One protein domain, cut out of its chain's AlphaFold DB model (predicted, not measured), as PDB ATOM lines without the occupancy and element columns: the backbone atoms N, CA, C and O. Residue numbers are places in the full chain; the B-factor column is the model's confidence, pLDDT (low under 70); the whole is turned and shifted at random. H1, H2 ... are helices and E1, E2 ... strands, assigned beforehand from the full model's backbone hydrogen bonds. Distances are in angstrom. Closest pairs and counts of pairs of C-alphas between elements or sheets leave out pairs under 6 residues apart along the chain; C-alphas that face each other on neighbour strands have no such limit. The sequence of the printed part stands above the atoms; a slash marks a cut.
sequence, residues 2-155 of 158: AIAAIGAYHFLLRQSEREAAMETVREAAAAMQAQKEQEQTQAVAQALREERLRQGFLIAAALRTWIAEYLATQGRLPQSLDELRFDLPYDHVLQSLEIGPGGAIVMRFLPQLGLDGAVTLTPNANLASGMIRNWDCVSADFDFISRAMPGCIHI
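AT A GLANCE: This is residues 2 to 155 of the 158 residues of an uncharacterized protein of Comamonadaceae bacterium NML00-0135 (UniProt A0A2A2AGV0). One very long, unbroken helix, H1, makes the long axis of the model: its first part, residues 2 to 44, sticks out free like a handle, and its later part, residues 52 to 72, packs over one face of a small, twisted sheet of five strands, forming a compact head. A long link with no named element, residues 75 to 93, leads from the far end of H1 back to the sheet, and the short helix H2 only grazes the sheet. The printed part has 154 residues, with two named helices and five named strands in the order H1, E1, E2, E3, E4, H2, E5; the sheet runs E1, E2, E3, E4, E5 and is mixed, and the class is mixed, helices and strands. The whole is extended, with a radius of gyration of the C-alphas of 29.2 A and spans of 107 by 27 by 19 A.

IN THESE COORDINATES: H1 takes residues 2 to 74 and is 107.5 A long, from C-alpha 2 at (-71.710, 37.570, 26.082) to C-alpha 74 at (-30.193, 26.321, -72.469). E1 is residues 94 to 100, 15.5 A, and E2 is residues 104 to 109, 15.9 A. E3, residues 118 to 126, measures 25.5 A, and E4, residues 131 to 139, measures 24.3 A. H2 is residues 145 to 148, 5.0 A, and E5 is residues 152 to 154, 6.9 A, ending at C-alpha 154 at (-33.415, 34.417, -41.158).

HOW THE PARTS SIT: E1 to E4 form a meander, each strand the antiparallel neighbour of the one before, and each successive pair is a hairpin. N 98 and O 106 of E1 and E2 are 3.1 A apart, N 107 and O 119 of E2 and E3 2.9 A, and N 122 and O 136 of E3 and E4 2.8 A, within hydrogen-bond range. E5 is parallel to E4, at 31 degrees, with N 153 and O 137 at 2.9 A. E4, H2 and E5 make a strand-helix-strand unit, two parallel neighbour strands with a helix between, whose crossover is right-handed. H1 is on one face of the sheet, in two layers, a helix layer and a sheet layer; its closest C-alphas to E4 are those of Ala 68 and Ile 132, 6.4 A apart. H1 touches H2 with residues 50 to 54 alone, closest at the C-alphas of Glu 50 and Ala 148, 5.0 A. E1 and E5, the edge strands, are apart. In H1, 68 of 69 O i to N i+4 pairs are within hydrogen-bond range; H2 is too short for such a pair.

THE WHOLE: The C-alphas farthest apart are those of Ala 2 and Gln 74, 107.5 A. Without residues 2 to 44, the body spans 45 by 26 by 18 A. The printed part has no cut, and the link from H1 to E1, 19 residues, is long. Mean pLDDT of the printed part is 93.0; residues 2 to 4 are under 70.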
ATOM      1  N   ALA A   2     -72.961  37.127  26.726       60.38
ATOM      2  CA  ALA A   2     -71.710  37.570  26.082       60.38
ATOM      3  C   ALA A   2     -71.090  36.572  25.073       60.38
ATOM      4  O   ALA A   2     -70.524  36.986  24.069       60.38
ATOM      5  N   ILE A   3     -71.229  35.259  25.294       62.28
ATOM      6  CA  ILE A   3     -70.590  34.221  24.453       62.28
ATOM      7  C   ILE A   3     -71.222  34.147  23.051       62.28
ATOM      8  O   ILE A   3     -70.519  33.977  22.057       62.28
ATOM      9  N   ALA A   4     -72.540  34.345  22.953       68.62
ATOM     10  CA  ALA A   4     -73.253  34.346  21.675       68.62
ATOM     11  C   ALA A   4     -72.841  35.527  20.775       68.62
ATOM     12  O   ALA A   4     -72.704  35.362  19.565       68.62
ATOM     13  N   ALA A   5     -72.575  36.696  21.371       71.81
ATOM     14  CA  ALA A   5     -72.137  37.884  20.642       71.81
ATOM     15  C   ALA A   5     -70.735  37.709  20.026       71.81
ATOM     16  O   ALA A   5     -70.506  38.113  18.889       71.81
ATOM     17  N   ILE A   6     -69.817  37.044  20.739       78.19
ATOM     18  CA  ILE A   6     -68.452  36.766  20.256       78.19
ATOM     19  C   ILE A   6     -68.473  35.769  19.087       78.19
ATOM     20  O   ILE A   6     -67.775  35.965  18.092       78.19
ATOM     21  N   GLY A   7     -69.303  34.724  19.178       80.00
ATOM     22  CA  GLY A   7     -69.458  33.739  18.103       80.00
ATOM     23  C   GLY A   7     -70.013  34.349  16.812       80.00
ATOM     24  O   GLY A   7     -69.485  34.081  15.733       80.00
ATOM     25  N   ALA A   8     -71.025  35.215  16.926       82.25
ATOM     26  CA  ALA A   8     -71.602  35.926  15.786       82.25
ATOM     27  C   ALA A   8     -70.596  36.889  15.133       82.25
ATOM     28  O   ALA A   8     -70.469  36.915  13.911       82.25
ATOM     29  N   TYR A   9     -69.827  37.625  15.938       82.50
ATOM     30  CA  TYR A   9     -68.802  38.544  15.446       82.50
ATOM     31  C   TYR A   9     -67.705  37.826  14.645       82.50
ATOM     32  O   TYR A   9     -67.357  38.237  13.541       82.50
ATOM     33  N   HIS A  10     -67.203  36.701  15.156       86.31
ATOM     34  CA  HIS A  10     -66.167  35.925  14.474       86.31
ATOM     35  C   HIS A  10     -66.674  35.242  13.193       86.31
ATOM     36  O   HIS A  10     -65.926  35.097  12.224       86.31
ATOM     37  N   PHE A  11     -67.947  34.836  13.167       87.06
ATOM     38  CA  PHE A  11     -68.583  34.314  11.960       87.06
ATOM     39  C   PHE A  11     -68.659  35.379  10.857       87.06
ATOM     40  O   PHE A  11     -68.261  35.102   9.727       87.06
ATOM     41  N   LEU A  12     -69.087  36.599  11.196       87.44
ATOM     42  CA  LEU A  12     -69.168  37.716  10.251       87.44
ATOM     43  C   LEU A  12     -67.791  38.123   9.712       87.44
ATOM     44  O   LEU A  12     -67.649  38.310   8.509       87.44
ATOM     45  N   LEU A  13     -66.767  38.179  10.571       87.31
ATOM     46  CA  LEU A  13     -65.389  38.455  10.148       87.31
ATOM     47  C   LEU A  13     -64.860  37.405   9.163       87.31
ATOM     48  O   LEU A  13     -64.335  37.742   8.105       87.31
ATOM     49  N   ARG A  14     -65.048  36.115   9.462       86.00
ATOM     50  CA  ARG A  14     -64.654  35.040   8.535       86.00
ATOM     51  C   ARG A  14     -65.426  35.085   7.223       86.00
ATOM     52  O   ARG A  14     -64.904  34.663   6.193       86.00
ATOM     53  N   GLN A  15     -66.679  35.524   7.262       85.81
ATOM     54  CA  GLN A  15     -67.493  35.659   6.065       85.81
ATOM     55  C   GLN A  15     -66.980  36.804   5.183       85.81
ATOM     56  O   GLN A  15     -66.770  36.577   3.993       85.81
ATOM     57  N   SER A  16     -66.660  37.968   5.757       86.69
ATOM     58  CA  SER A  16     -66.101  39.092   4.994       86.69
ATOM     59  C   SER A  16     -64.716  38.782   4.415       86.69
ATOM     60  O   SER A  16     -64.422  39.147   3.282       86.69
ATOM     61  N   GLU A  17     -63.869  38.059   5.155       88.00
ATOM     62  CA  GLU A  17     -62.565  37.598   4.651       88.00
ATOM     63  C   GLU A  17     -62.713  36.634   3.465       88.00
ATOM     64  O   GLU A  17     -61.956  36.710   2.498       88.00
ATOM     65  N   ARG A  18     -63.703  35.733   3.511       86.44
ATOM     66  CA  ARG A  18     -64.001  34.810   2.407       86.44
ATOM     67  C   ARG A  18     -64.541  35.527   1.178       86.44
ATOM     68  O   ARG A  18     -64.185  35.139   0.071       86.44
ATOM     69  N   GLU A  19     -65.383  36.536   1.365       87.94
ATOM     70  CA  GLU A  19     -65.909  37.359   0.273       87.94
ATOM     71  C   GLU A  19     -64.771  38.118  -0.428       87.94
ATOM     72  O   GLU A  19     -64.627  37.994  -1.643       87.94
ATOM     73  N   ALA A  20     -63.880  38.760   0.336       87.69
ATOM     74  CA  ALA A  20     -62.689  39.422  -0.203       87.69
ATOM     75  C   ALA A  20     -61.723  38.439  -0.901       87.69
ATOM     76  O   ALA A  20     -61.175  38.724  -1.968       87.69
ATOM     77  N   ALA A  21     -61.536  37.236  -0.347       88.69
ATOM     78  CA  ALA A  21     -60.723  36.201  -0.985       88.69
ATOM     79  C   ALA A  21     -61.359  35.680  -2.291       88.69
ATOM     80  O   ALA A  21     -60.656  35.411  -3.260       88.69
ATOM     81  N   MET A  22     -62.686  35.560  -2.353       91.44
ATOM     82  CA  MET A  22     -63.386  35.123  -3.564       91.44
ATOM     83  C   MET A  22     -63.345  36.190  -4.665       91.44
ATOM     84  O   MET A  22     -63.234  35.849  -5.842       91.44
ATOM     85  N   GLU A  23     -63.399  37.470  -4.292       91.50
ATOM     86  CA  GLU A  23     -63.254  38.596  -5.219       91.50
ATOM     87  C   GLU A  23     -61.869  38.598  -5.878       91.50
ATOM     88  O   GLU A  23     -61.778  38.580  -7.105       91.50
ATOM     89  N   THR A  24     -60.798  38.453  -5.090       90.88
ATOM     90  CA  THR A  24     -59.427  38.369  -5.631       90.88
ATOM     91  C   THR A  24     -59.215  37.147  -6.534       90.88
ATOM     92  O   THR A  24     -58.581  37.256  -7.584       90.88
ATOM     93  N   VAL A  25     -59.786  35.986  -6.190       94.12
ATOM     94  CA  VAL A  25     -59.755  34.791  -7.057       94.12
ATOM     95  C   VAL A  25     -60.513  35.031  -8.363       94.12
ATOM     96  O   VAL A  25     -60.052  34.606  -9.423       94.12
ATOM     97  N   ARG A  26     -61.660  35.716  -8.317       94.06
ATOM     98  CA  ARG A  26     -62.463  36.020  -9.508       94.06
ATOM     99  C   ARG A  26     -61.745  36.987 -10.445       94.06
ATOM    100  O   ARG A  26     -61.753  36.762 -11.653       94.06
ATOM    101  N   GLU A  27     -61.112  38.023  -9.905       93.94
ATOM    102  CA  GLU A  27     -60.295  38.963 -10.678       93.94
ATOM    103  C   GLU A  27     -59.089  38.267 -11.312       93.94
ATOM    104  O   GLU A  27     -58.847  38.417 -12.511       93.94
ATOM    105  N   ALA A  28     -58.379  37.433 -10.545       92.75
ATOM    106  CA  ALA A  28     -57.261  36.648 -11.058       92.75
ATOM    107  C   ALA A  28     -57.702  35.677 -12.166       92.75
ATOM    108  O   ALA A  28     -57.039  35.582 -13.197       92.75
ATOM    109  N   ALA A  29     -58.842  34.999 -11.998       93.81
ATOM    110  CA  ALA A  29     -59.398  34.112 -13.016       93.81
ATOM    111  C   ALA A  29     -59.783  34.874 -14.296       93.81
ATOM    112  O   ALA A  29     -59.487  34.406 -15.395       93.81
ATOM    113  N   ALA A  30     -60.387  36.061 -14.170       95.62
ATOM    114  CA  ALA A  30     -60.717  36.912 -15.312       95.62
ATOM    115  C   ALA A  30     -59.457  37.399 -16.048       95.62
ATOM    116  O   ALA A  30     -59.405  37.344 -17.276       95.62
ATOM    117  N   ALA A  31     -58.418  37.808 -15.313       93.81
ATOM    118  CA  ALA A  31     -57.141  38.222 -15.889       93.81
ATOM    119  C   ALA A  31     -56.431  37.065 -16.612       93.81
ATOM    120  O   ALA A  31     -55.965  37.238 -17.737       93.81
ATOM    121  N   MET A  32     -56.400  35.873 -16.009       92.00
ATOM    122  CA  MET A  32     -55.843  34.671 -16.640       92.00
ATOM    123  C   MET A  32     -56.610  34.284 -17.906       92.00
ATOM    124  O   MET A  32     -56.005  33.883 -18.900       92.00
ATOM    125  N   GLN A  33     -57.938  34.406 -17.892       93.44
ATOM    126  CA  GLN A  33     -58.749  34.095 -19.061       93.44
ATOM    127  C   GLN A  33     -58.508  35.093 -20.200       93.44
ATOM    128  O   GLN A  33     -58.283  34.665 -21.330       93.44
ATOM    129  N   ALA A  34     -58.441  36.392 -19.896       94.00
ATOM    130  CA  ALA A  34     -58.092  37.417 -20.875       94.00
ATOM    131  C   ALA A  34     -56.685  37.203 -21.466       94.00
ATOM    132  O   ALA A  34     -56.502  37.303 -22.679       94.00
ATOM    133  N   GLN A  35     -55.700  36.840 -20.634       93.25
ATOM    134  CA  GLN A  35     -54.351  36.494 -21.097       93.25
ATOM    135  C   GLN A  35     -54.369  35.297 -22.047       93.25
ATOM    136  O   GLN A  35     -53.798  35.363 -23.133       93.25
ATOM    137  N   LYS A  36     -55.080  34.225 -21.685       93.69
ATOM    138  CA  LYS A  36     -55.191  33.029 -22.525       93.69
ATOM    139  C   LYS A  36     -55.854  33.324 -23.870       93.69
ATOM    140  O   LYS A  36     -55.398  32.827 -24.895       93.69
ATOM    141  N   GLU A  37     -56.918  34.122 -23.883       94.19
ATOM    142  CA  GLU A  37     -57.583  34.546 -25.122       94.19
ATOM    143  C   GLU A  37     -56.640  35.375 -26.009       94.19
ATOM    144  O   GLU A  37     -56.589  35.181 -27.229       94.19
ATOM    145  N   GLN A  38     -55.832  36.249 -25.404       94.44
ATOM    146  CA  GLN A  38     -54.836  37.048 -26.112       94.44
ATOM    147  C   GLN A  38     -53.718  36.178 -26.707       94.44
ATOM    148  O   GLN A  38     -53.402  36.316 -27.891       94.44
ATOM    149  N   GLU A  39     -53.162  35.246 -25.931       93.75
ATOM    150  CA  GLU A  39     -52.155  34.283 -26.392       93.75
ATOM    151  C   GLU A  39     -52.687  33.410 -27.533       93.75
ATOM    152  O   GLU A  39     -52.015  33.225 -28.549       93.75
ATOM    153  N   GLN A  40     -53.922  32.913 -27.413       94.25
ATOM    154  CA  GLN A  40     -54.568  32.136 -28.472       94.25
ATOM    155  C   GLN A  40     -54.739  32.957 -29.750       94.25
ATOM    156  O   GLN A  40     -54.427  32.476 -30.838       94.25
ATOM    157  N   THR A  41     -55.181  34.208 -29.629       94.69
ATOM    158  CA  THR A  41     -55.346  35.111 -30.776       94.69
ATOM    159  C   THR A  41     -54.007  35.366 -31.472       94.69
ATOM    160  O   THR A  41     -53.925  35.306 -32.700       94.69
ATOM    161  N   GLN A  42     -52.937  35.582 -30.703       92.94
ATOM    162  CA  GLN A  42     -51.587  35.752 -31.242       92.94
ATOM    163  C   GLN A  42     -51.080  34.481 -31.934       92.94
ATOM    164  O   GLN A  42     -50.540  34.562 -33.037       92.94
ATOM    165  N   ALA A  43     -51.300  33.308 -31.336       93.50
ATOM    166  CA  ALA A  43     -50.912  32.031 -31.924       93.50
ATOM    167  C   ALA A  43     -51.639  31.765 -33.252       93.50
ATOM    168  O   ALA A  43     -51.011  31.352 -34.228       93.50
ATOM    169  N   VAL A  44     -52.944  32.055 -33.322       94.81
ATOM    170  CA  VAL A  44     -53.731  31.938 -34.559       94.81
ATOM    171  C   VAL A  44     -53.220  32.910 -35.621       94.81
ATOM    172  O   VAL A  44     -52.998  32.506 -36.764       94.81
ATOM    173  N   ALA A  45     -52.975  34.173 -35.264       92.56
ATOM    174  CA  ALA A  45     -52.432  35.160 -36.193       92.56
ATOM    175  C   ALA A  45     -51.064  34.728 -36.749       92.56
ATOM    176  O   ALA A  45     -50.826  34.821 -37.954       92.56
ATOM    177  N   GLN A  46     -50.190  34.199 -35.892       92.69
ATOM    178  CA  GLN A  46     -48.882  33.690 -36.289       92.69
ATOM    179  C   GLN A  46     -49.000  32.478 -37.225       92.69
ATOM    180  O   GLN A  46     -48.346  32.453 -38.267       92.69
ATOM    181  N   ALA A  47     -49.870  31.515 -36.915       94.19
ATOM    182  CA  ALA A  47     -50.109  30.350 -37.768       94.19
ATOM    183  C   ALA A  47     -50.635  30.748 -39.159       94.19
ATOM    184  O   ALA A  47     -50.190  30.205 -40.168       94.19
ATOM    185  N   LEU A  48     -51.527  31.742 -39.226       94.56
ATOM    186  CA  LEU A  48     -52.023  32.273 -40.497       94.56
ATOM    187  C   LEU A  48     -50.914  32.932 -41.325       94.56
ATOM    188  O   LEU A  48     -50.880  32.753 -42.541       94.56
ATOM    189  N   ARG A  49     -49.995  33.675 -40.694       94.44
ATOM    190  CA  ARG A  49     -48.832  34.254 -41.392       94.44
ATOM    191  C   ARG A  49     -47.928  33.163 -41.960       94.44
ATOM    192  O   ARG A  49     -47.506  33.260 -43.109       94.44
ATOM    193  N   GLU A  50     -47.667  32.113 -41.186       95.06
ATOM    194  CA  GLU A  50     -46.855  30.974 -41.629       95.06
ATOM    195  C   GLU A  50     -47.494  30.235 -42.808       95.06
ATOM    196  O   GLU A  50     -46.799  29.906 -43.767       95.06
ATOM    197  N   GLU A  51     -48.810  30.022 -42.776       94.50
ATOM    198  CA  GLU A  51     -49.535  29.382 -43.874       94.50
ATOM    199  C   GLU A  51     -49.503  30.219 -45.157       94.50
ATOM    200  O   GLU A  51     -49.167  29.714 -46.224       94.50
ATOM    201  N   ARG A  52     -49.764  31.527 -45.066       94.50
ATOM    202  CA  ARG A  52     -49.691  32.426 -46.231       94.50
ATOM    203  C   ARG A  52     -48.282  32.478 -46.825       94.50
ATOM    204  O   ARG A  52     -48.127  32.526 -48.043       94.50
ATOM    205  N   LEU A  53     -47.249  32.408 -45.982       96.00
ATOM    206  CA  LEU A  53     -45.868  32.305 -46.445       96.00
ATOM    207  C   LEU A  53     -45.658  30.993 -47.219       96.00
ATOM    208  O   LEU A  53     -45.118  31.025 -48.326       96.00
ATOM    209  N   ARG A  54     -46.146  29.857 -46.701       95.25
ATOM    210  CA  ARG A  54     -46.092  28.552 -47.393       95.25
ATOM    211  C   ARG A  54     -46.811  28.565 -48.740       95.25
ATOM    212  O   ARG A  54     -46.293  27.992 -49.695       95.25
ATOM    213  N   GLN A  55     -47.947  29.253 -48.848       93.12
ATOM    214  CA  GLN A  55     -48.660  29.408 -50.119       93.12
ATOM    215  C   GLN A  55     -47.790  30.086 -51.187       93.12
ATOM    216  O   GLN A  55     -47.737  29.611 -52.319       93.12
ATOM    217  N   GLY A  56     -47.022  31.120 -50.822       93.56
ATOM    218  CA  GLY A  56     -46.064  31.747 -51.741       93.56
ATOM    219  C   GLY A  56     -44.989  30.773 -52.237       93.56
ATOM    220  O   GLY A  56     -44.617  30.782 -53.409       93.56
ATOM    221  N   PHE A  57     -44.544  29.848 -51.384       95.25
ATOM    222  CA  PHE A  57     -43.559  28.831 -51.763       95.25
ATOM    223  C   PHE A  57     -44.077  27.787 -52.757       95.25
ATOM    224  O   PHE A  57     -43.261  27.180 -53.451       95.25
ATOM    225  N   LEU A  58     -45.393  27.592 -52.880       92.44
ATOM    226  CA  LEU A  58     -45.955  26.735 -53.930       92.44
ATOM    227  C   LEU A  58     -45.669  27.314 -55.324       92.44
ATOM    228  O   LEU A  58     -45.335  26.569 -56.243       92.44
ATOM    229  N   ILE A  59     -45.702  28.643 -55.458       93.12
ATOM    230  CA  ILE A  59     -45.351  29.348 -56.699       93.12
ATOM    231  C   ILE A  59     -43.850  29.195 -56.982       93.12
ATOM    232  O   ILE A  59     -43.454  28.829 -58.091       93.12
ATOM    233  N   ALA A  60     -43.000  29.384 -55.964       94.44
ATOM    234  CA  ALA A  60     -41.564  29.143 -56.107       94.44
ATOM    235  C   ALA A  60     -41.242  27.689 -56.470       94.44
ATOM    236  O   ALA A  60     -40.302  27.453 -57.220       94.44
ATOM    237  N   ALA A  61     -41.995  26.703 -55.977       93.69
ATOM    238  CA  ALA A  61     -41.772  25.301 -56.321       93.69
ATOM    239  C   ALA A  61     -41.925  25.047 -57.830       93.69
ATOM    240  O   ALA A  61     -41.078  24.371 -58.412       93.69
ATOM    241  N   ALA A  62     -42.937  25.643 -58.472       93.06
ATOM    242  CA  ALA A  62     -43.096  25.583 -59.925       93.06
ATOM    243  C   ALA A  62     -41.912  26.247 -60.649       93.06
ATOM    244  O   ALA A  62     -41.296  25.635 -61.523       93.06
ATOM    245  N   LEU A  63     -41.521  27.452 -60.219       96.31
ATOM    246  CA  LEU A  63     -40.373  28.160 -60.793       96.31
ATOM    247  C   LEU A  63     -39.063  27.383 -60.666       96.31
ATOM    248  O   LEU A  63     -38.280  27.359 -61.608       96.31
ATOM    249  N   ARG A  64     -38.815  26.715 -59.537       96.88
ATOM    250  CA  ARG A  64     -37.603  25.904 -59.346       96.88
ATOM    251  C   ARG A  64     -37.496  24.792 -60.387       96.88
ATOM    252  O   ARG A  64     -36.395  24.538 -60.876       96.88
ATOM    253  N   THR A  65     -38.617  24.160 -60.733       95.00
ATOM    254  CA  THR A  65     -38.686  23.149 -61.797       95.00
ATOM    255  C   THR A  65     -38.385  23.771 -63.155       95.00
ATOM    256  O   THR A  65     -37.485  23.307 -63.849       95.00
ATOM    257  N   TRP A  66     -39.050  24.874 -63.503       96.00
ATOM    258  CA  TRP A  66     -38.841  25.541 -64.794       96.00
ATOM    259  C   TRP A  66     -37.424  26.089 -64.954       96.00
ATOM    260  O   TRP A  66     -36.841  25.979 -66.025       96.00
ATOM    261  N   ILE A  67     -36.818  26.607 -63.885       97.69
ATOM    262  CA  ILE A  67     -35.420  27.051 -63.885       97.69
ATOM    263  C   ILE A  67     -34.471  25.864 -64.093       97.69
ATOM    264  O   ILE A  67     -33.488  25.995 -64.823       97.69
ATOM    265  N   ALA A  68     -34.749  24.703 -63.489       96.75
ATOM    266  CA  ALA A  68     -33.946  23.499 -63.698       96.75
ATOM    267  C   ALA A  68     -34.043  22.986 -65.146       96.75
ATOM    268  O   ALA A  68     -33.022  22.658 -65.748       96.75
ATOM    269  N   GLU A  69     -35.242  22.971 -65.728       95.25
ATOM    270  CA  GLU A  69     -35.464  22.606 -67.134       95.25
ATOM    271  C   GLU A  69     -34.806  23.603 -68.094       95.25
ATOM    272  O   GLU A  69     -34.145  23.218 -69.063       95.25
ATOM    273  N   TYR A  70     -34.926  24.898 -67.799       97.19
ATOM    274  CA  TYR A  70     -34.271  25.957 -68.554       97.19
ATOM    275  C   TYR A  70     -32.750  25.784 -68.524       97.19
ATOM    276  O   TYR A  70     -32.105  25.817 -69.568       97.19
ATOM    277  N   LEU A  71     -32.171  25.509 -67.352       97.38
ATOM    278  CA  LEU A  71     -30.743  25.229 -67.224       97.38
ATOM    279  C   LEU A  71     -30.325  23.996 -68.035       97.38
ATOM    280  O   LEU A  71     -29.320  24.050 -68.743       97.38
ATOM    281  N   ALA A  72     -31.088  22.906 -67.957       95.50
ATOM    282  CA  ALA A  72     -30.783  21.668 -68.667       95.50
ATOM    283  C   ALA A  72     -30.853  21.825 -70.197       95.50
ATOM    284  O   ALA A  72     -30.114  21.159 -70.919       95.50
ATOM    285  N   THR A  73     -31.725  22.706 -70.698       94.69
ATOM    286  CA  THR A  73     -31.947  22.907 -72.140       94.69
ATOM    287  C   THR A  73     -31.105  24.032 -72.737       94.69
ATOM    288  O   THR A  73     -30.636  23.906 -73.864       94.69
ATOM    289  N   GLN A  74     -30.897  25.123 -71.998       96.06
ATOM    290  CA  GLN A  74     -30.193  26.321 -72.469       96.06
ATOM    291  C   GLN A  74     -28.742  26.400 -71.981       96.06
ATOM    292  O   GLN A  74     -27.984  27.247 -72.448       96.06
ATOM    293  N   GLY A  75     -28.342  25.569 -71.012       95.81
ATOM    294  CA  GLY A  75     -26.992  25.577 -70.436       95.81
ATOM    295  C   GLY A  75     -26.668  26.817 -69.591       95.81
ATOM    296  O   GLY A  75     -25.523  27.005 -69.181       95.81
ATOM    297  N   ARG A  76     -27.658  27.672 -69.313       96.25
ATOM    298  CA  ARG A  76     -27.545  28.865 -68.464       96.25
ATOM    299  C   ARG A  76     -28.807  29.051 -67.629       96.25
ATOM    300  O   ARG A  76     -29.852  28.510 -67.964       96.25
ATOM    301  N   LEU A  77     -28.718  29.849 -66.570       97.69
ATOM    302  CA  LEU A  77     -29.887  30.243 -65.784       97.69
ATOM    303  C   LEU A  77     -30.675  31.361 -66.499       97.69
ATOM    304  O   LEU A  77     -30.078  32.135 -67.263       97.69
ATOM    305  N   PRO A  78     -32.000  31.445 -66.279       97.56
ATOM    306  CA  PRO A  78     -32.811  32.541 -66.796       97.56
ATOM    307  C   PRO A  78     -32.450  33.854 -66.095       97.56
ATOM    308  O   PRO A  78     -31.966  33.852 -64.959       97.56
ATOM    309  N   GLN A  79     -32.691  34.972 -66.773       96.50
ATOM    310  CA  GLN A  79     -32.486  36.322 -66.241       96.50
ATOM    311  C   GLN A  79     -33.811  37.039 -65.959       96.50
ATOM    312  O   GLN A  79     -33.813  38.121 -65.384       96.50
ATOM    313  N   SER A  80     -34.936  36.452 -66.371       95.94
ATOM    314  CA  SER A  80     -36.274  37.020 -66.223       95.94
ATOM    315  C   SER A  80     -37.343  35.925 -66.167       95.94
ATOM    316  O   SER A  80     -37.104  34.786 -66.575       95.94
ATOM    317  N   LEU A  81     -38.535  36.276 -65.676       94.88
ATOM    318  CA  LEU A  81     -39.706  35.389 -65.727       94.88
ATOM    319  C   LEU A  81     -40.195  35.148 -67.164       94.88
ATOM    320  O   LEU A  81     -40.683  34.059 -67.463       94.88
ATOM    321  N   ASP A  82     -40.015  36.120 -68.059       94.19
ATOM    322  CA  ASP A  82     -40.449  36.030 -69.458       94.19
ATOM    323  C   ASP A  82     -39.728  34.906 -70.213       94.19
ATOM    324  O   ASP A  82     -40.331  34.199 -71.023       94.19
ATOM    325  N   GLU A  83     -38.449  34.668 -69.904       96.00
ATOM    326  CA  GLU A  83     -37.680  33.550 -70.469       96.00
ATOM    327  C   GLU A  83     -38.231  32.180 -70.061       96.00
ATOM    328  O   GLU A  83     -38.073  31.207 -70.801       96.00
ATOM    329  N   LEU A  84     -38.896  32.113 -68.906       94.38
ATOM    330  CA  LEU A  84     -39.583  30.920 -68.416       94.38
ATOM    331  C   LEU A  84     -41.020  30.821 -68.933       94.38
ATOM    332  O   LEU A  84     -41.676  29.814 -68.680       94.38
ATOM    333  N   ARG A  85     -41.505  31.843 -69.656       89.69
ATOM    334  CA  ARG A  85     -42.904  31.984 -70.092       89.69
ATOM    335  C   ARG A  85     -43.878  31.818 -68.928       89.69
ATOM    336  O   ARG A  85     -44.900  31.150 -69.058       89.69
ATOM    337  N   PHE A  86     -43.520  32.388 -67.782       88.81
ATOM    338  CA  PHE A  86     -44.295  32.210 -66.570       88.81
ATOM    339  C   PHE A  86     -45.603  33.006 -66.626       88.81
ATOM    340  O   PHE A  86     -45.585  34.223 -66.781       88.81
ATOM    341  N   ASP A  87     -46.730  32.310 -66.480       88.25
ATOM    342  CA  ASP A  87     -48.087  32.851 -66.640       88.25
ATOM    343  C   ASP A  87     -49.024  32.525 -65.461       88.25
ATOM    344  O   ASP A  87     -50.223  32.805 -65.510       88.25
ATOM    345  N   LEU A  88     -48.491  31.947 -64.379       87.25
ATOM    346  CA  LEU A  88     -49.295  31.579 -63.219       87.25
ATOM    347  C   LEU A  88     -49.684  32.815 -62.392       87.25
ATOM    348  O   LEU A  88     -48.854  33.703 -62.176       87.25
ATOM    349  N   PRO A  89     -50.913  32.863 -61.849       90.06
ATOM    350  CA  PRO A  89     -51.328  33.947 -60.970       90.06
ATOM    351  C   PRO A  89     -50.601  33.864 -59.618       90.06
ATOM    352  O   PRO A  89     -50.620  32.829 -58.951       90.06
ATOM    353  N   TYR A  90     -49.996  34.971 -59.188       92.25
ATOM    354  CA  TYR A  90     -49.311  35.100 -57.889       92.25
ATOM    355  C   TYR A  90     -49.760  36.313 -57.072       92.25
ATOM    356  O   TYR A  90     -49.451  36.408 -55.887       92.25
ATOM    357  N   ASP A  91     -50.513  37.214 -57.690       92.00
ATOM    358  CA  ASP A  91     -50.994  38.500 -57.174       92.00
ATOM    359  C   ASP A  91     -51.921  38.398 -55.953       92.00
ATOM    360  O   ASP A  91     -52.203  39.399 -55.304       92.00
ATOM    361  N   HIS A  92     -52.375  37.193 -55.612       91.81
ATOM    362  CA  HIS A  92     -53.154  36.906 -54.409       91.81
ATOM    363  C   HIS A  92     -52.290  36.639 -53.162       91.81
ATOM    364  O   HIS A  92     -52.824  36.648 -52.056       91.81
ATOM    365  N   VAL A  93     -50.975  36.411 -53.314       94.38
ATOM    366  CA  VAL A  93     -50.029  36.183 -52.193       94.38
ATOM    367  C   VAL A  93     -48.811  37.101 -52.265       94.38
ATOM    368  O   VAL A  93     -48.318  37.574 -51.236       94.38
ATOM    369  N   LEU A  94     -48.322  37.353 -53.476       96.31
ATOM    370  CA  LEU A  94     -47.098  38.087 -53.744       96.31
ATOM    371  C   LEU A  94     -47.416  39.457 -54.341       96.31
ATOM    372  O   LEU A  94     -48.216  39.585 -55.263       96.31
ATOM    373  N   GLN A  95     -46.750  40.478 -53.816       96.75
ATOM    374  CA  GLN A  95     -46.722  41.815 -54.391       96.75
ATOM    375  C   GLN A  95     -45.860  41.848 -55.658       96.75
ATOM    376  O   GLN A  95     -46.212  42.526 -56.620       96.75
ATOM    377  N   SER A  96     -44.731  41.137 -55.655       96.19
ATOM    378  CA  SER A  96     -43.891  40.964 -56.839       96.19
ATOM    379  C   SER A  96     -43.176  39.617 -56.822       96.19
ATOM    380  O   SER A  96     -42.922  39.027 -55.765       96.19
ATOM    381  N   LEU A  97     -42.869  39.134 -58.022       96.88
ATOM    382  CA  LEU A  97     -42.129  37.908 -58.272       96.88
ATOM    383  C   LEU A  97     -41.133  38.189 -59.390       96.88
ATOM    384  O   LEU A  97     -41.525  38.657 -60.455       96.88
ATOM    385  N   GLU A  98     -39.855  37.930 -59.144       96.44
ATOM    386  CA  GLU A  98     -38.788  38.284 -60.079       96.44
ATOM    387  C   GLU A  98     -37.699  37.208 -60.108       96.44
ATOM    388  O   GLU A  98     -37.470  36.501 -59.120       96.44
ATOM    389  N   ILE A  99     -36.998  37.118 -61.243       97.81
ATOM    390  CA  ILE A  99     -35.735  36.385 -61.350       97.81
ATOM    391  C   ILE A  99     -34.596  37.387 -61.163       97.81
ATOM    392  O   ILE A  99     -34.337  38.227 -62.019       97.81
ATOM    393  N   GLY A 100     -33.937  37.311 -60.014       95.06
ATOM    394  CA  GLY A 100     -32.767  38.098 -59.671       95.06
ATOM    395  C   GLY A 100     -31.458  37.515 -60.222       95.06
ATOM    396  O   GLY A 100     -31.441  36.506 -60.938       95.06
ATOM    397  N   PRO A 101     -30.318  38.132 -59.861       92.56
ATOM    398  CA  PRO A 101     -28.996  37.697 -60.298       92.56
ATOM    399  C   PRO A 101     -28.739  36.212 -60.024       92.56
ATOM    400  O   PRO A 101     -29.071  35.694 -58.960       92.56
ATOM    401  N   GLY A 102     -28.124  35.528 -60.991       93.50
ATOM    402  CA  GLY A 102     -27.809  34.105 -60.857       93.50
ATOM    403  C   GLY A 102     -29.044  33.203 -60.785       93.50
ATOM    404  O   GLY A 102     -28.967  32.147 -60.171       93.50
ATOM    405  N   GLY A 103     -30.174  33.610 -61.375       96.19
ATOM    406  CA  GLY A 103     -31.401  32.810 -61.404       96.19
ATOM    407  C   GLY A 103     -32.129  32.737 -60.059       96.19
ATOM    408  O   GLY A 103     -32.916  31.815 -59.846       96.19
ATOM    409  N   ALA A 104     -31.837  33.657 -59.135       98.00
ATOM    410  CA  ALA A 104     -32.475  33.689 -57.827       98.00
ATOM    411  C   ALA A 104     -33.961  34.043 -57.956       98.00
ATOM    412  O   ALA A 104     -34.313  34.982 -58.659       98.00
ATOM    413  N   ILE A 105     -34.839  33.333 -57.258       98.25
ATOM    414  CA  ILE A 105     -36.258  33.685 -57.184       98.25
ATOM    415  C   ILE A 105     -36.423  34.674 -56.036       98.25
ATOM    416  O   ILE A 105     -36.150  34.327 -54.885       98.25
ATOM    417  N   VAL A 106     -36.884  35.885 -56.335       97.81
ATOM    418  CA  VAL A 106     -37.182  36.908 -55.329       97.81
ATOM    419  C   VAL A 106     -38.694  37.047 -55.218       97.81
ATOM    420  O   VAL A 106     -39.362  37.466 -56.161       97.81
ATOM    421  N   MET A 107     -39.233  36.669 -54.062       97.69
ATOM    422  CA  MET A 107     -40.657  36.757 -53.749       97.69
ATOM    423  C   MET A 107     -40.884  37.877 -52.745       97.69
ATOM    424  O   MET A 107     -40.419  37.775 -51.609       97.69
ATOM    425  N   ARG A 108     -41.626  38.914 -53.130       97.62
ATOM    426  CA  ARG A 108     -42.096  39.948 -52.201       97.62
ATOM    427  C   ARG A 108     -43.549  39.679 -51.860       97.62
ATOM    428  O   ARG A 108     -44.382  39.606 -52.758       97.62
ATOM    429  N   PHE A 109     -43.857  39.515 -50.581       97.44
ATOM    430  CA  PHE A 109     -45.206  39.173 -50.136       97.44
ATOM    431  C   PHE A 109     -46.096  40.411 -50.019       97.44
ATOM    432  O   PHE A 109     -45.608  41.534 -49.908       97.44
ATOM    433  N   LEU A 110     -47.415  40.208 -50.082       96.44
ATOM    434  CA  LEU A 110     -48.390  41.279 -49.897       96.44
ATOM    435  C   LEU A 110     -48.453  41.724 -48.426       96.44
ATOM    436  O   LEU A 110     -48.894  40.939 -47.579       96.44
ATOM    437  N   PRO A 111     -48.191  43.007 -48.112       95.06
ATOM    438  CA  PRO A 111     -48.309  43.510 -46.740       95.06
ATOM    439  C   PRO A 111     -49.722  43.348 -46.162       95.06
ATOM    440  O   PRO A 111     -49.891  43.094 -44.970       95.06
ATOM    441  N   GLN A 112     -50.747  43.408 -47.020       92.44
ATOM    442  CA  GLN A 112     -52.163  43.231 -46.660       92.44
ATOM    443  C   GLN A 112     -52.459  41.852 -46.047       92.44
ATOM    444  O   GLN A 112     -53.423  41.687 -45.303       92.44
ATOM    445  N   LEU A 113     -51.605  40.861 -46.319       91.06
ATOM    446  CA  LEU A 113     -51.678  39.518 -45.754       91.06
ATOM    447  C   LEU A 113     -50.953  39.387 -44.404       91.06
ATOM    448  O   LEU A 113     -50.831  38.277 -43.878       91.06
ATOM    449  N   GLY A 114     -50.469  40.491 -43.828       90.69
ATOM    450  CA  GLY A 114     -49.607  40.480 -42.644       90.69
ATOM    451  C   GLY A 114     -48.192  39.975 -42.943       90.69
ATOM    452  O   GLY A 114     -47.494  39.512 -42.035       90.69
ATOM    453  N   LEU A 115     -47.787  40.022 -44.215       94.06
ATOM    454  CA  LEU A 115     -46.479  39.611 -44.712       94.06
ATOM    455  C   LEU A 115     -45.837  40.789 -45.445       94.06
ATOM    456  O   LEU A 115     -45.986  40.935 -46.653       94.06
ATOM    457  N   ASP A 116     -45.148  41.643 -44.697       93.06
ATOM    458  CA  ASP A 116     -44.356  42.736 -45.257       93.06
ATOM    459  C   ASP A 116     -42.890  42.308 -45.300       93.06
ATOM    460  O   ASP A 116     -42.255  42.158 -44.257       93.06
ATOM    461  N   GLY A 117     -42.395  41.995 -46.495       95.44
ATOM    462  CA  GLY A 117     -41.037  41.500 -46.658       95.44
ATOM    463  C   GLY A 117     -40.830  40.624 -47.882       95.44
ATOM    464  O   GLY A 117     -41.751  40.355 -48.663       95.44
ATOM    465  N   ALA A 118     -39.592  40.171 -48.039       97.12
ATOM    466  CA  ALA A 118     -39.166  39.345 -49.149       97.12
ATOM    467  C   ALA A 118     -38.453  38.061 -48.707       97.12
ATOM    468  O   ALA A 118     -37.830  37.964 -47.645       97.12
ATOM    469  N   VAL A 119     -38.530  37.063 -49.580       97.81
ATOM    470  CA  VAL A 119     -37.776  35.814 -49.500       97.81
ATOM    471  C   VAL A 119     -37.000  35.640 -50.794       97.81
ATOM    472  O   VAL A 119     -37.552  35.813 -51.878       97.81
ATOM    473  N   THR A 120     -35.726  35.276 -50.677       98.06
ATOM    474  CA  THR A 120     -34.870  34.960 -51.823       98.06
ATOM    475  C   THR A 120     -34.509  33.481 -51.804       98.06
ATOM    476  O   THR A 120     -34.027  32.975 -50.789       98.06
ATOM    477  N   LEU A 121     -34.732  32.798 -52.929       98.25
ATOM    478  CA  LEU A 121     -34.248  31.444 -53.175       98.25
ATOM    479  C   LEU A 121     -33.156  31.482 -54.242       98.25
ATOM    480  O   LEU A 121     -33.440  31.769 -55.402       98.25
ATOM    481  N   THR A 122     -31.927  31.142 -53.879       98.06
ATOM    482  CA  THR A 122     -30.779  31.148 -54.792       98.06
ATOM    483  C   THR A 122     -30.445  29.722 -55.226       98.06
ATOM    484  O   THR A 122     -30.211  28.869 -54.364       98.06
ATOM    485  N   PRO A 123     -30.408  29.413 -56.534       98.00
ATOM    486  CA  PRO A 123     -30.050  28.080 -56.993       98.00
ATOM    487  C   PRO A 123     -28.546  27.837 -56.848       98.00
ATOM    488  O   PRO A 123     -27.717  28.595 -57.349       98.00
ATOM    489  N   ASN A 124     -28.176  26.702 -56.260       96.75
ATOM    490  CA  ASN A 124     -26.808  26.202 -56.316       96.75
ATOM    491  C   ASN A 124     -26.629  25.379 -57.599       96.75
ATOM    492  O   ASN A 124     -26.729  24.144 -57.609       96.75
ATOM    493  N   ALA A 125     -26.454  26.092 -58.707       95.38
ATOM    494  CA  ALA A 125     -26.337  25.502 -60.031       95.38
ATOM    495  C   ALA A 125     -24.896  25.077 -60.347       95.38
ATOM    496  O   ALA A 125     -23.929  25.786 -60.071       95.38
ATOM    497  N   ASN A 126     -24.760  23.930 -61.002       94.50
ATOM    498  CA  ASN A 126     -23.556  23.531 -61.708       94.50
ATOM    499  C   ASN A 126     -23.825  23.635 -63.208       94.50
ATOM    500  O   ASN A 126     -24.458  22.755 -63.792       94.50
ATOM    501  N   LEU A 127     -23.328  24.709 -63.823       91.88
ATOM    502  CA  LEU A 127     -23.524  24.961 -65.250       91.88
ATOM    503  C   LEU A 127     -22.848  23.894 -66.123       91.88
ATOM    504  O   LEU A 127     -23.394  23.525 -67.153       91.88
ATOM    505  N   ALA A 128     -21.712  23.339 -65.686       91.69
ATOM    506  CA  ALA A 128     -20.996  22.313 -66.446       91.69
ATOM    507  C   ALA A 128     -21.788  21.003 -66.556       91.69
ATOM    508  O   ALA A 128     -21.677  20.298 -67.553       91.69
ATOM    509  N   SER A 129     -22.586  20.677 -65.536       91.56
ATOM    510  CA  SER A 129     -23.445  19.492 -65.548       91.56
ATOM    511  C   SER A 129     -24.909  19.800 -65.871       91.56
ATOM    512  O   SER A 129     -25.706  18.873 -65.884       91.56
ATOM    513  N   GLY A 130     -25.287  21.071 -66.056       93.25
ATOM    514  CA  GLY A 130     -26.675  21.484 -66.302       93.25
ATOM    515  C   GLY A 130     -27.651  21.150 -65.164       93.25
ATOM    516  O   GLY A 130     -28.822  20.904 -65.425       93.25
ATOM    517  N   MET A 131     -27.186  21.093 -63.910       94.25
ATOM    518  CA  MET A 131     -28.000  20.638 -62.768       94.25
ATOM    519  C   MET A 131     -28.001  21.634 -61.611       94.25
ATOM    520  O   MET A 131     -26.995  22.291 -61.348       94.25
ATOM    521  N   ILE A 132     -29.100  21.671 -60.855       96.94
ATOM    522  CA  ILE A 132     -29.214  22.410 -59.592       96.94
ATOM    523  C   ILE A 132     -29.142  21.414 -58.435       96.94
ATOM    524  O   ILE A 132     -29.946  20.487 -58.372       96.94
ATOM    525  N   ARG A 133     -28.181  21.589 -57.520       94.69
ATOM    526  CA  ARG A 133     -27.970  20.661 -56.392       94.69
ATOM    527  C   ARG A 133     -28.936  20.910 -55.243       94.69
ATOM    528  O   ARG A 133     -29.502  19.976 -54.687       94.69
ATOM    529  N   ASN A 134     -29.085  22.171 -54.868       95.19
ATOM    530  CA  ASN A 134     -29.979  22.627 -53.817       95.19
ATOM    531  C   ASN A 134     -30.336  24.102 -54.049       95.19
ATOM    532  O   ASN A 134     -29.934  24.707 -55.046       95.19
ATOM    533  N   TRP A 135     -31.148  24.641 -53.144       97.06
ATOM    534  CA  TRP A 135     -31.584  26.027 -53.154       97.06
ATOM    535  C   TRP A 135     -31.320  26.625 -51.783       97.06
ATOM    536  O   TRP A 135     -31.829  26.108 -50.787       97.06
ATOM    537  N   ASP A 136     -30.545  27.701 -51.747       97.12
ATOM    538  CA  ASP A 136     -30.329  28.472 -50.532       97.12
ATOM    539  C   ASP A 136     -31.522  29.403 -50.342       97.12
ATOM    540  O   ASP A 136     -31.887  30.142 -51.255       97.12
ATOM    541  N   CYS A 137     -32.156  29.351 -49.174       97.81
ATOM    542  CA  CYS A 137     -33.345  30.137 -48.876       97.81
ATOM    543  C   CYS A 137     -33.072  31.106 -47.729       97.81
ATOM    544  O   CYS A 137     -32.717  30.684 -46.626       97.81
ATOM    545  N   VAL A 138     -33.274  32.400 -47.976       97.31
ATOM    546  CA  VAL A 138     -33.015  33.451 -46.986       97.31
ATOM    547  C   VAL A 138     -34.112  34.510 -46.960       97.31
ATOM    548  O   VAL A 138     -34.733  34.818 -47.979       97.31
ATOM    549  N   SER A 139     -34.321  35.104 -45.786       97.31
ATOM    550  CA  SER A 139     -35.131  36.313 -45.617       97.31
ATOM    551  C   SER A 139     -34.563  37.193 -44.508       97.31
ATOM    552  O   SER A 139     -34.184  36.698 -43.447       97.31
ATOM    553  N   ALA A 140     -34.511  38.500 -44.752       96.19
ATOM    554  CA  ALA A 140     -34.160  39.495 -43.738       96.19
ATOM    555  C   ALA A 140     -35.387  39.973 -42.942       96.19
ATOM    556  O   ALA A 140     -35.231  40.491 -41.841       96.19
ATOM    557  N   ASP A 141     -36.592  39.755 -43.474       96.00
ATOM    558  CA  ASP A 141     -37.825  40.382 -42.986       96.00
ATOM    559  C   ASP A 141     -38.674  39.438 -42.120       96.00
ATOM    560  O   ASP A 141     -39.405  39.874 -41.233       96.00
ATOM    561  N   PHE A 142     -38.573  38.124 -42.349       95.94
ATOM    562  CA  PHE A 142     -39.372  37.124 -41.638       95.94
ATOM    563  C   PHE A 142     -38.522  36.351 -40.623       95.94
ATOM    564  O   PHE A 142     -37.848  35.380 -40.968       95.94
ATOM    565  N   ASP A 143     -38.579  36.755 -39.352       94.88
ATOM    566  CA  ASP A 143     -37.896  36.088 -38.228       94.88
ATOM    567  C   ASP A 143     -38.377  34.641 -37.997       94.88
ATOM    568  O   ASP A 143     -37.621  33.760 -37.591       94.88
ATOM    569  N   PHE A 144     -39.633  34.368 -38.337       94.31
ATOM    570  CA  PHE A 144     -40.266  33.061 -38.227       94.31
ATOM    571  C   PHE A 144     -40.027  32.150 -39.441       94.31
ATOM    572  O   PHE A 144     -40.550  31.031 -39.469       94.31
ATOM    573  N   ILE A 145     -39.261  32.587 -40.450       96.25
ATOM    574  CA  ILE A 145     -39.154  31.862 -41.726       96.25
ATOM    575  C   ILE A 145     -38.653  30.431 -41.558       96.25
ATOM    576  O   ILE A 145     -39.180  29.538 -42.206       96.25
ATOM    577  N   SER A 146     -37.702  30.177 -40.658       95.00
ATOM    578  CA  SER A 146     -37.166  28.828 -40.432       95.00
ATOM    579  C   SER A 146     -38.196  27.873 -39.823       95.00
ATOM    580  O   SER A 146     -38.104  26.663 -40.017       95.00
ATOM    581  N   ARG A 147     -39.194  28.406 -39.103       93.00
ATOM    582  CA  ARG A 147     -40.323  27.632 -38.568       93.00
ATOM    583  C   ARG A 147     -41.391  27.397 -39.637       93.00
ATOM    584  O   ARG A 147     -41.919  26.291 -39.738       93.00
ATOM    585  N   ALA A 148     -41.680  28.407 -40.461       93.62
ATOM    586  CA  ALA A 148     -42.614  28.269 -41.578       93.62
ATOM    587  C   ALA A 148     -42.074  27.312 -42.657       93.62
ATOM    588  O   ALA A 148     -42.770  26.402 -43.106       93.62
ATOM    589  N   MET A 149     -40.811  27.482 -43.034       94.94
ATOM    590  CA  MET A 149     -40.128  26.760 -44.099       94.94
ATOM    591  C   MET A 149     -38.798  26.203 -43.577       94.94
ATOM    592  O   MET A 149     -37.777  26.900 -43.597       94.94
ATOM    593  N   PRO A 150     -38.781  24.940 -43.116       90.50
ATOM    594  CA  PRO A 150     -37.546  24.278 -42.719       90.50
ATOM    595  C   PRO A 150     -36.517  24.305 -43.858       90.50
ATOM    596  O   PRO A 150     -36.824  23.942 -44.991       90.50
ATOM    597  N   GLY A 151     -35.298  24.754 -43.557       90.75
ATOM    598  CA  GLY A 151     -34.229  24.959 -44.546       90.75
ATOM    599  C   GLY A 151     -34.067  26.406 -45.023       90.75
ATOM    600  O   GLY A 151     -33.063  26.716 -45.659       90.75
ATOM    601  N   CYS A 152     -34.992  27.304 -44.676       96.56
ATOM    602  CA  CYS A 152     -34.806  28.743 -44.835       96.56
ATOM    603  C   CYS A 152     -34.145  29.363 -43.603       96.56
ATOM    604  O   CYS A 152     -34.394  28.934 -42.473       96.56
ATOM    605  N   ILE A 153     -33.331  30.398 -43.811       96.75
ATOM    606  CA  ILE A 153     -32.559  31.069 -42.760       96.75
ATOM    607  C   ILE A 153     -32.985  32.536 -42.659       96.75
ATOM    608  O   ILE A 153     -33.032  33.253 -43.661       96.75
ATOM    609  N   HIS A 154     -33.270  32.992 -41.438       96.56
ATOM    610  CA  HIS A 154     -33.415  34.417 -41.158       96.56
ATOM    611  C   HIS A 154     -32.034  35.065 -41.010       96.56
ATOM    612  O   HIS A 154     -31.232  34.620 -40.190       96.56
ATOM    613  N   ILE A 155     -31.755  36.103 -41.798       92.56
ATOM    614  CA  ILE A 155     -30.436  36.763 -41.823       92.56
ATOM    615  C   ILE A 155     -30.413  38.134 -41.131       92.56
ATOM    616  O   ILE A 155     -29.331  38.693 -40.961       92.56
TER     617      ILE A 155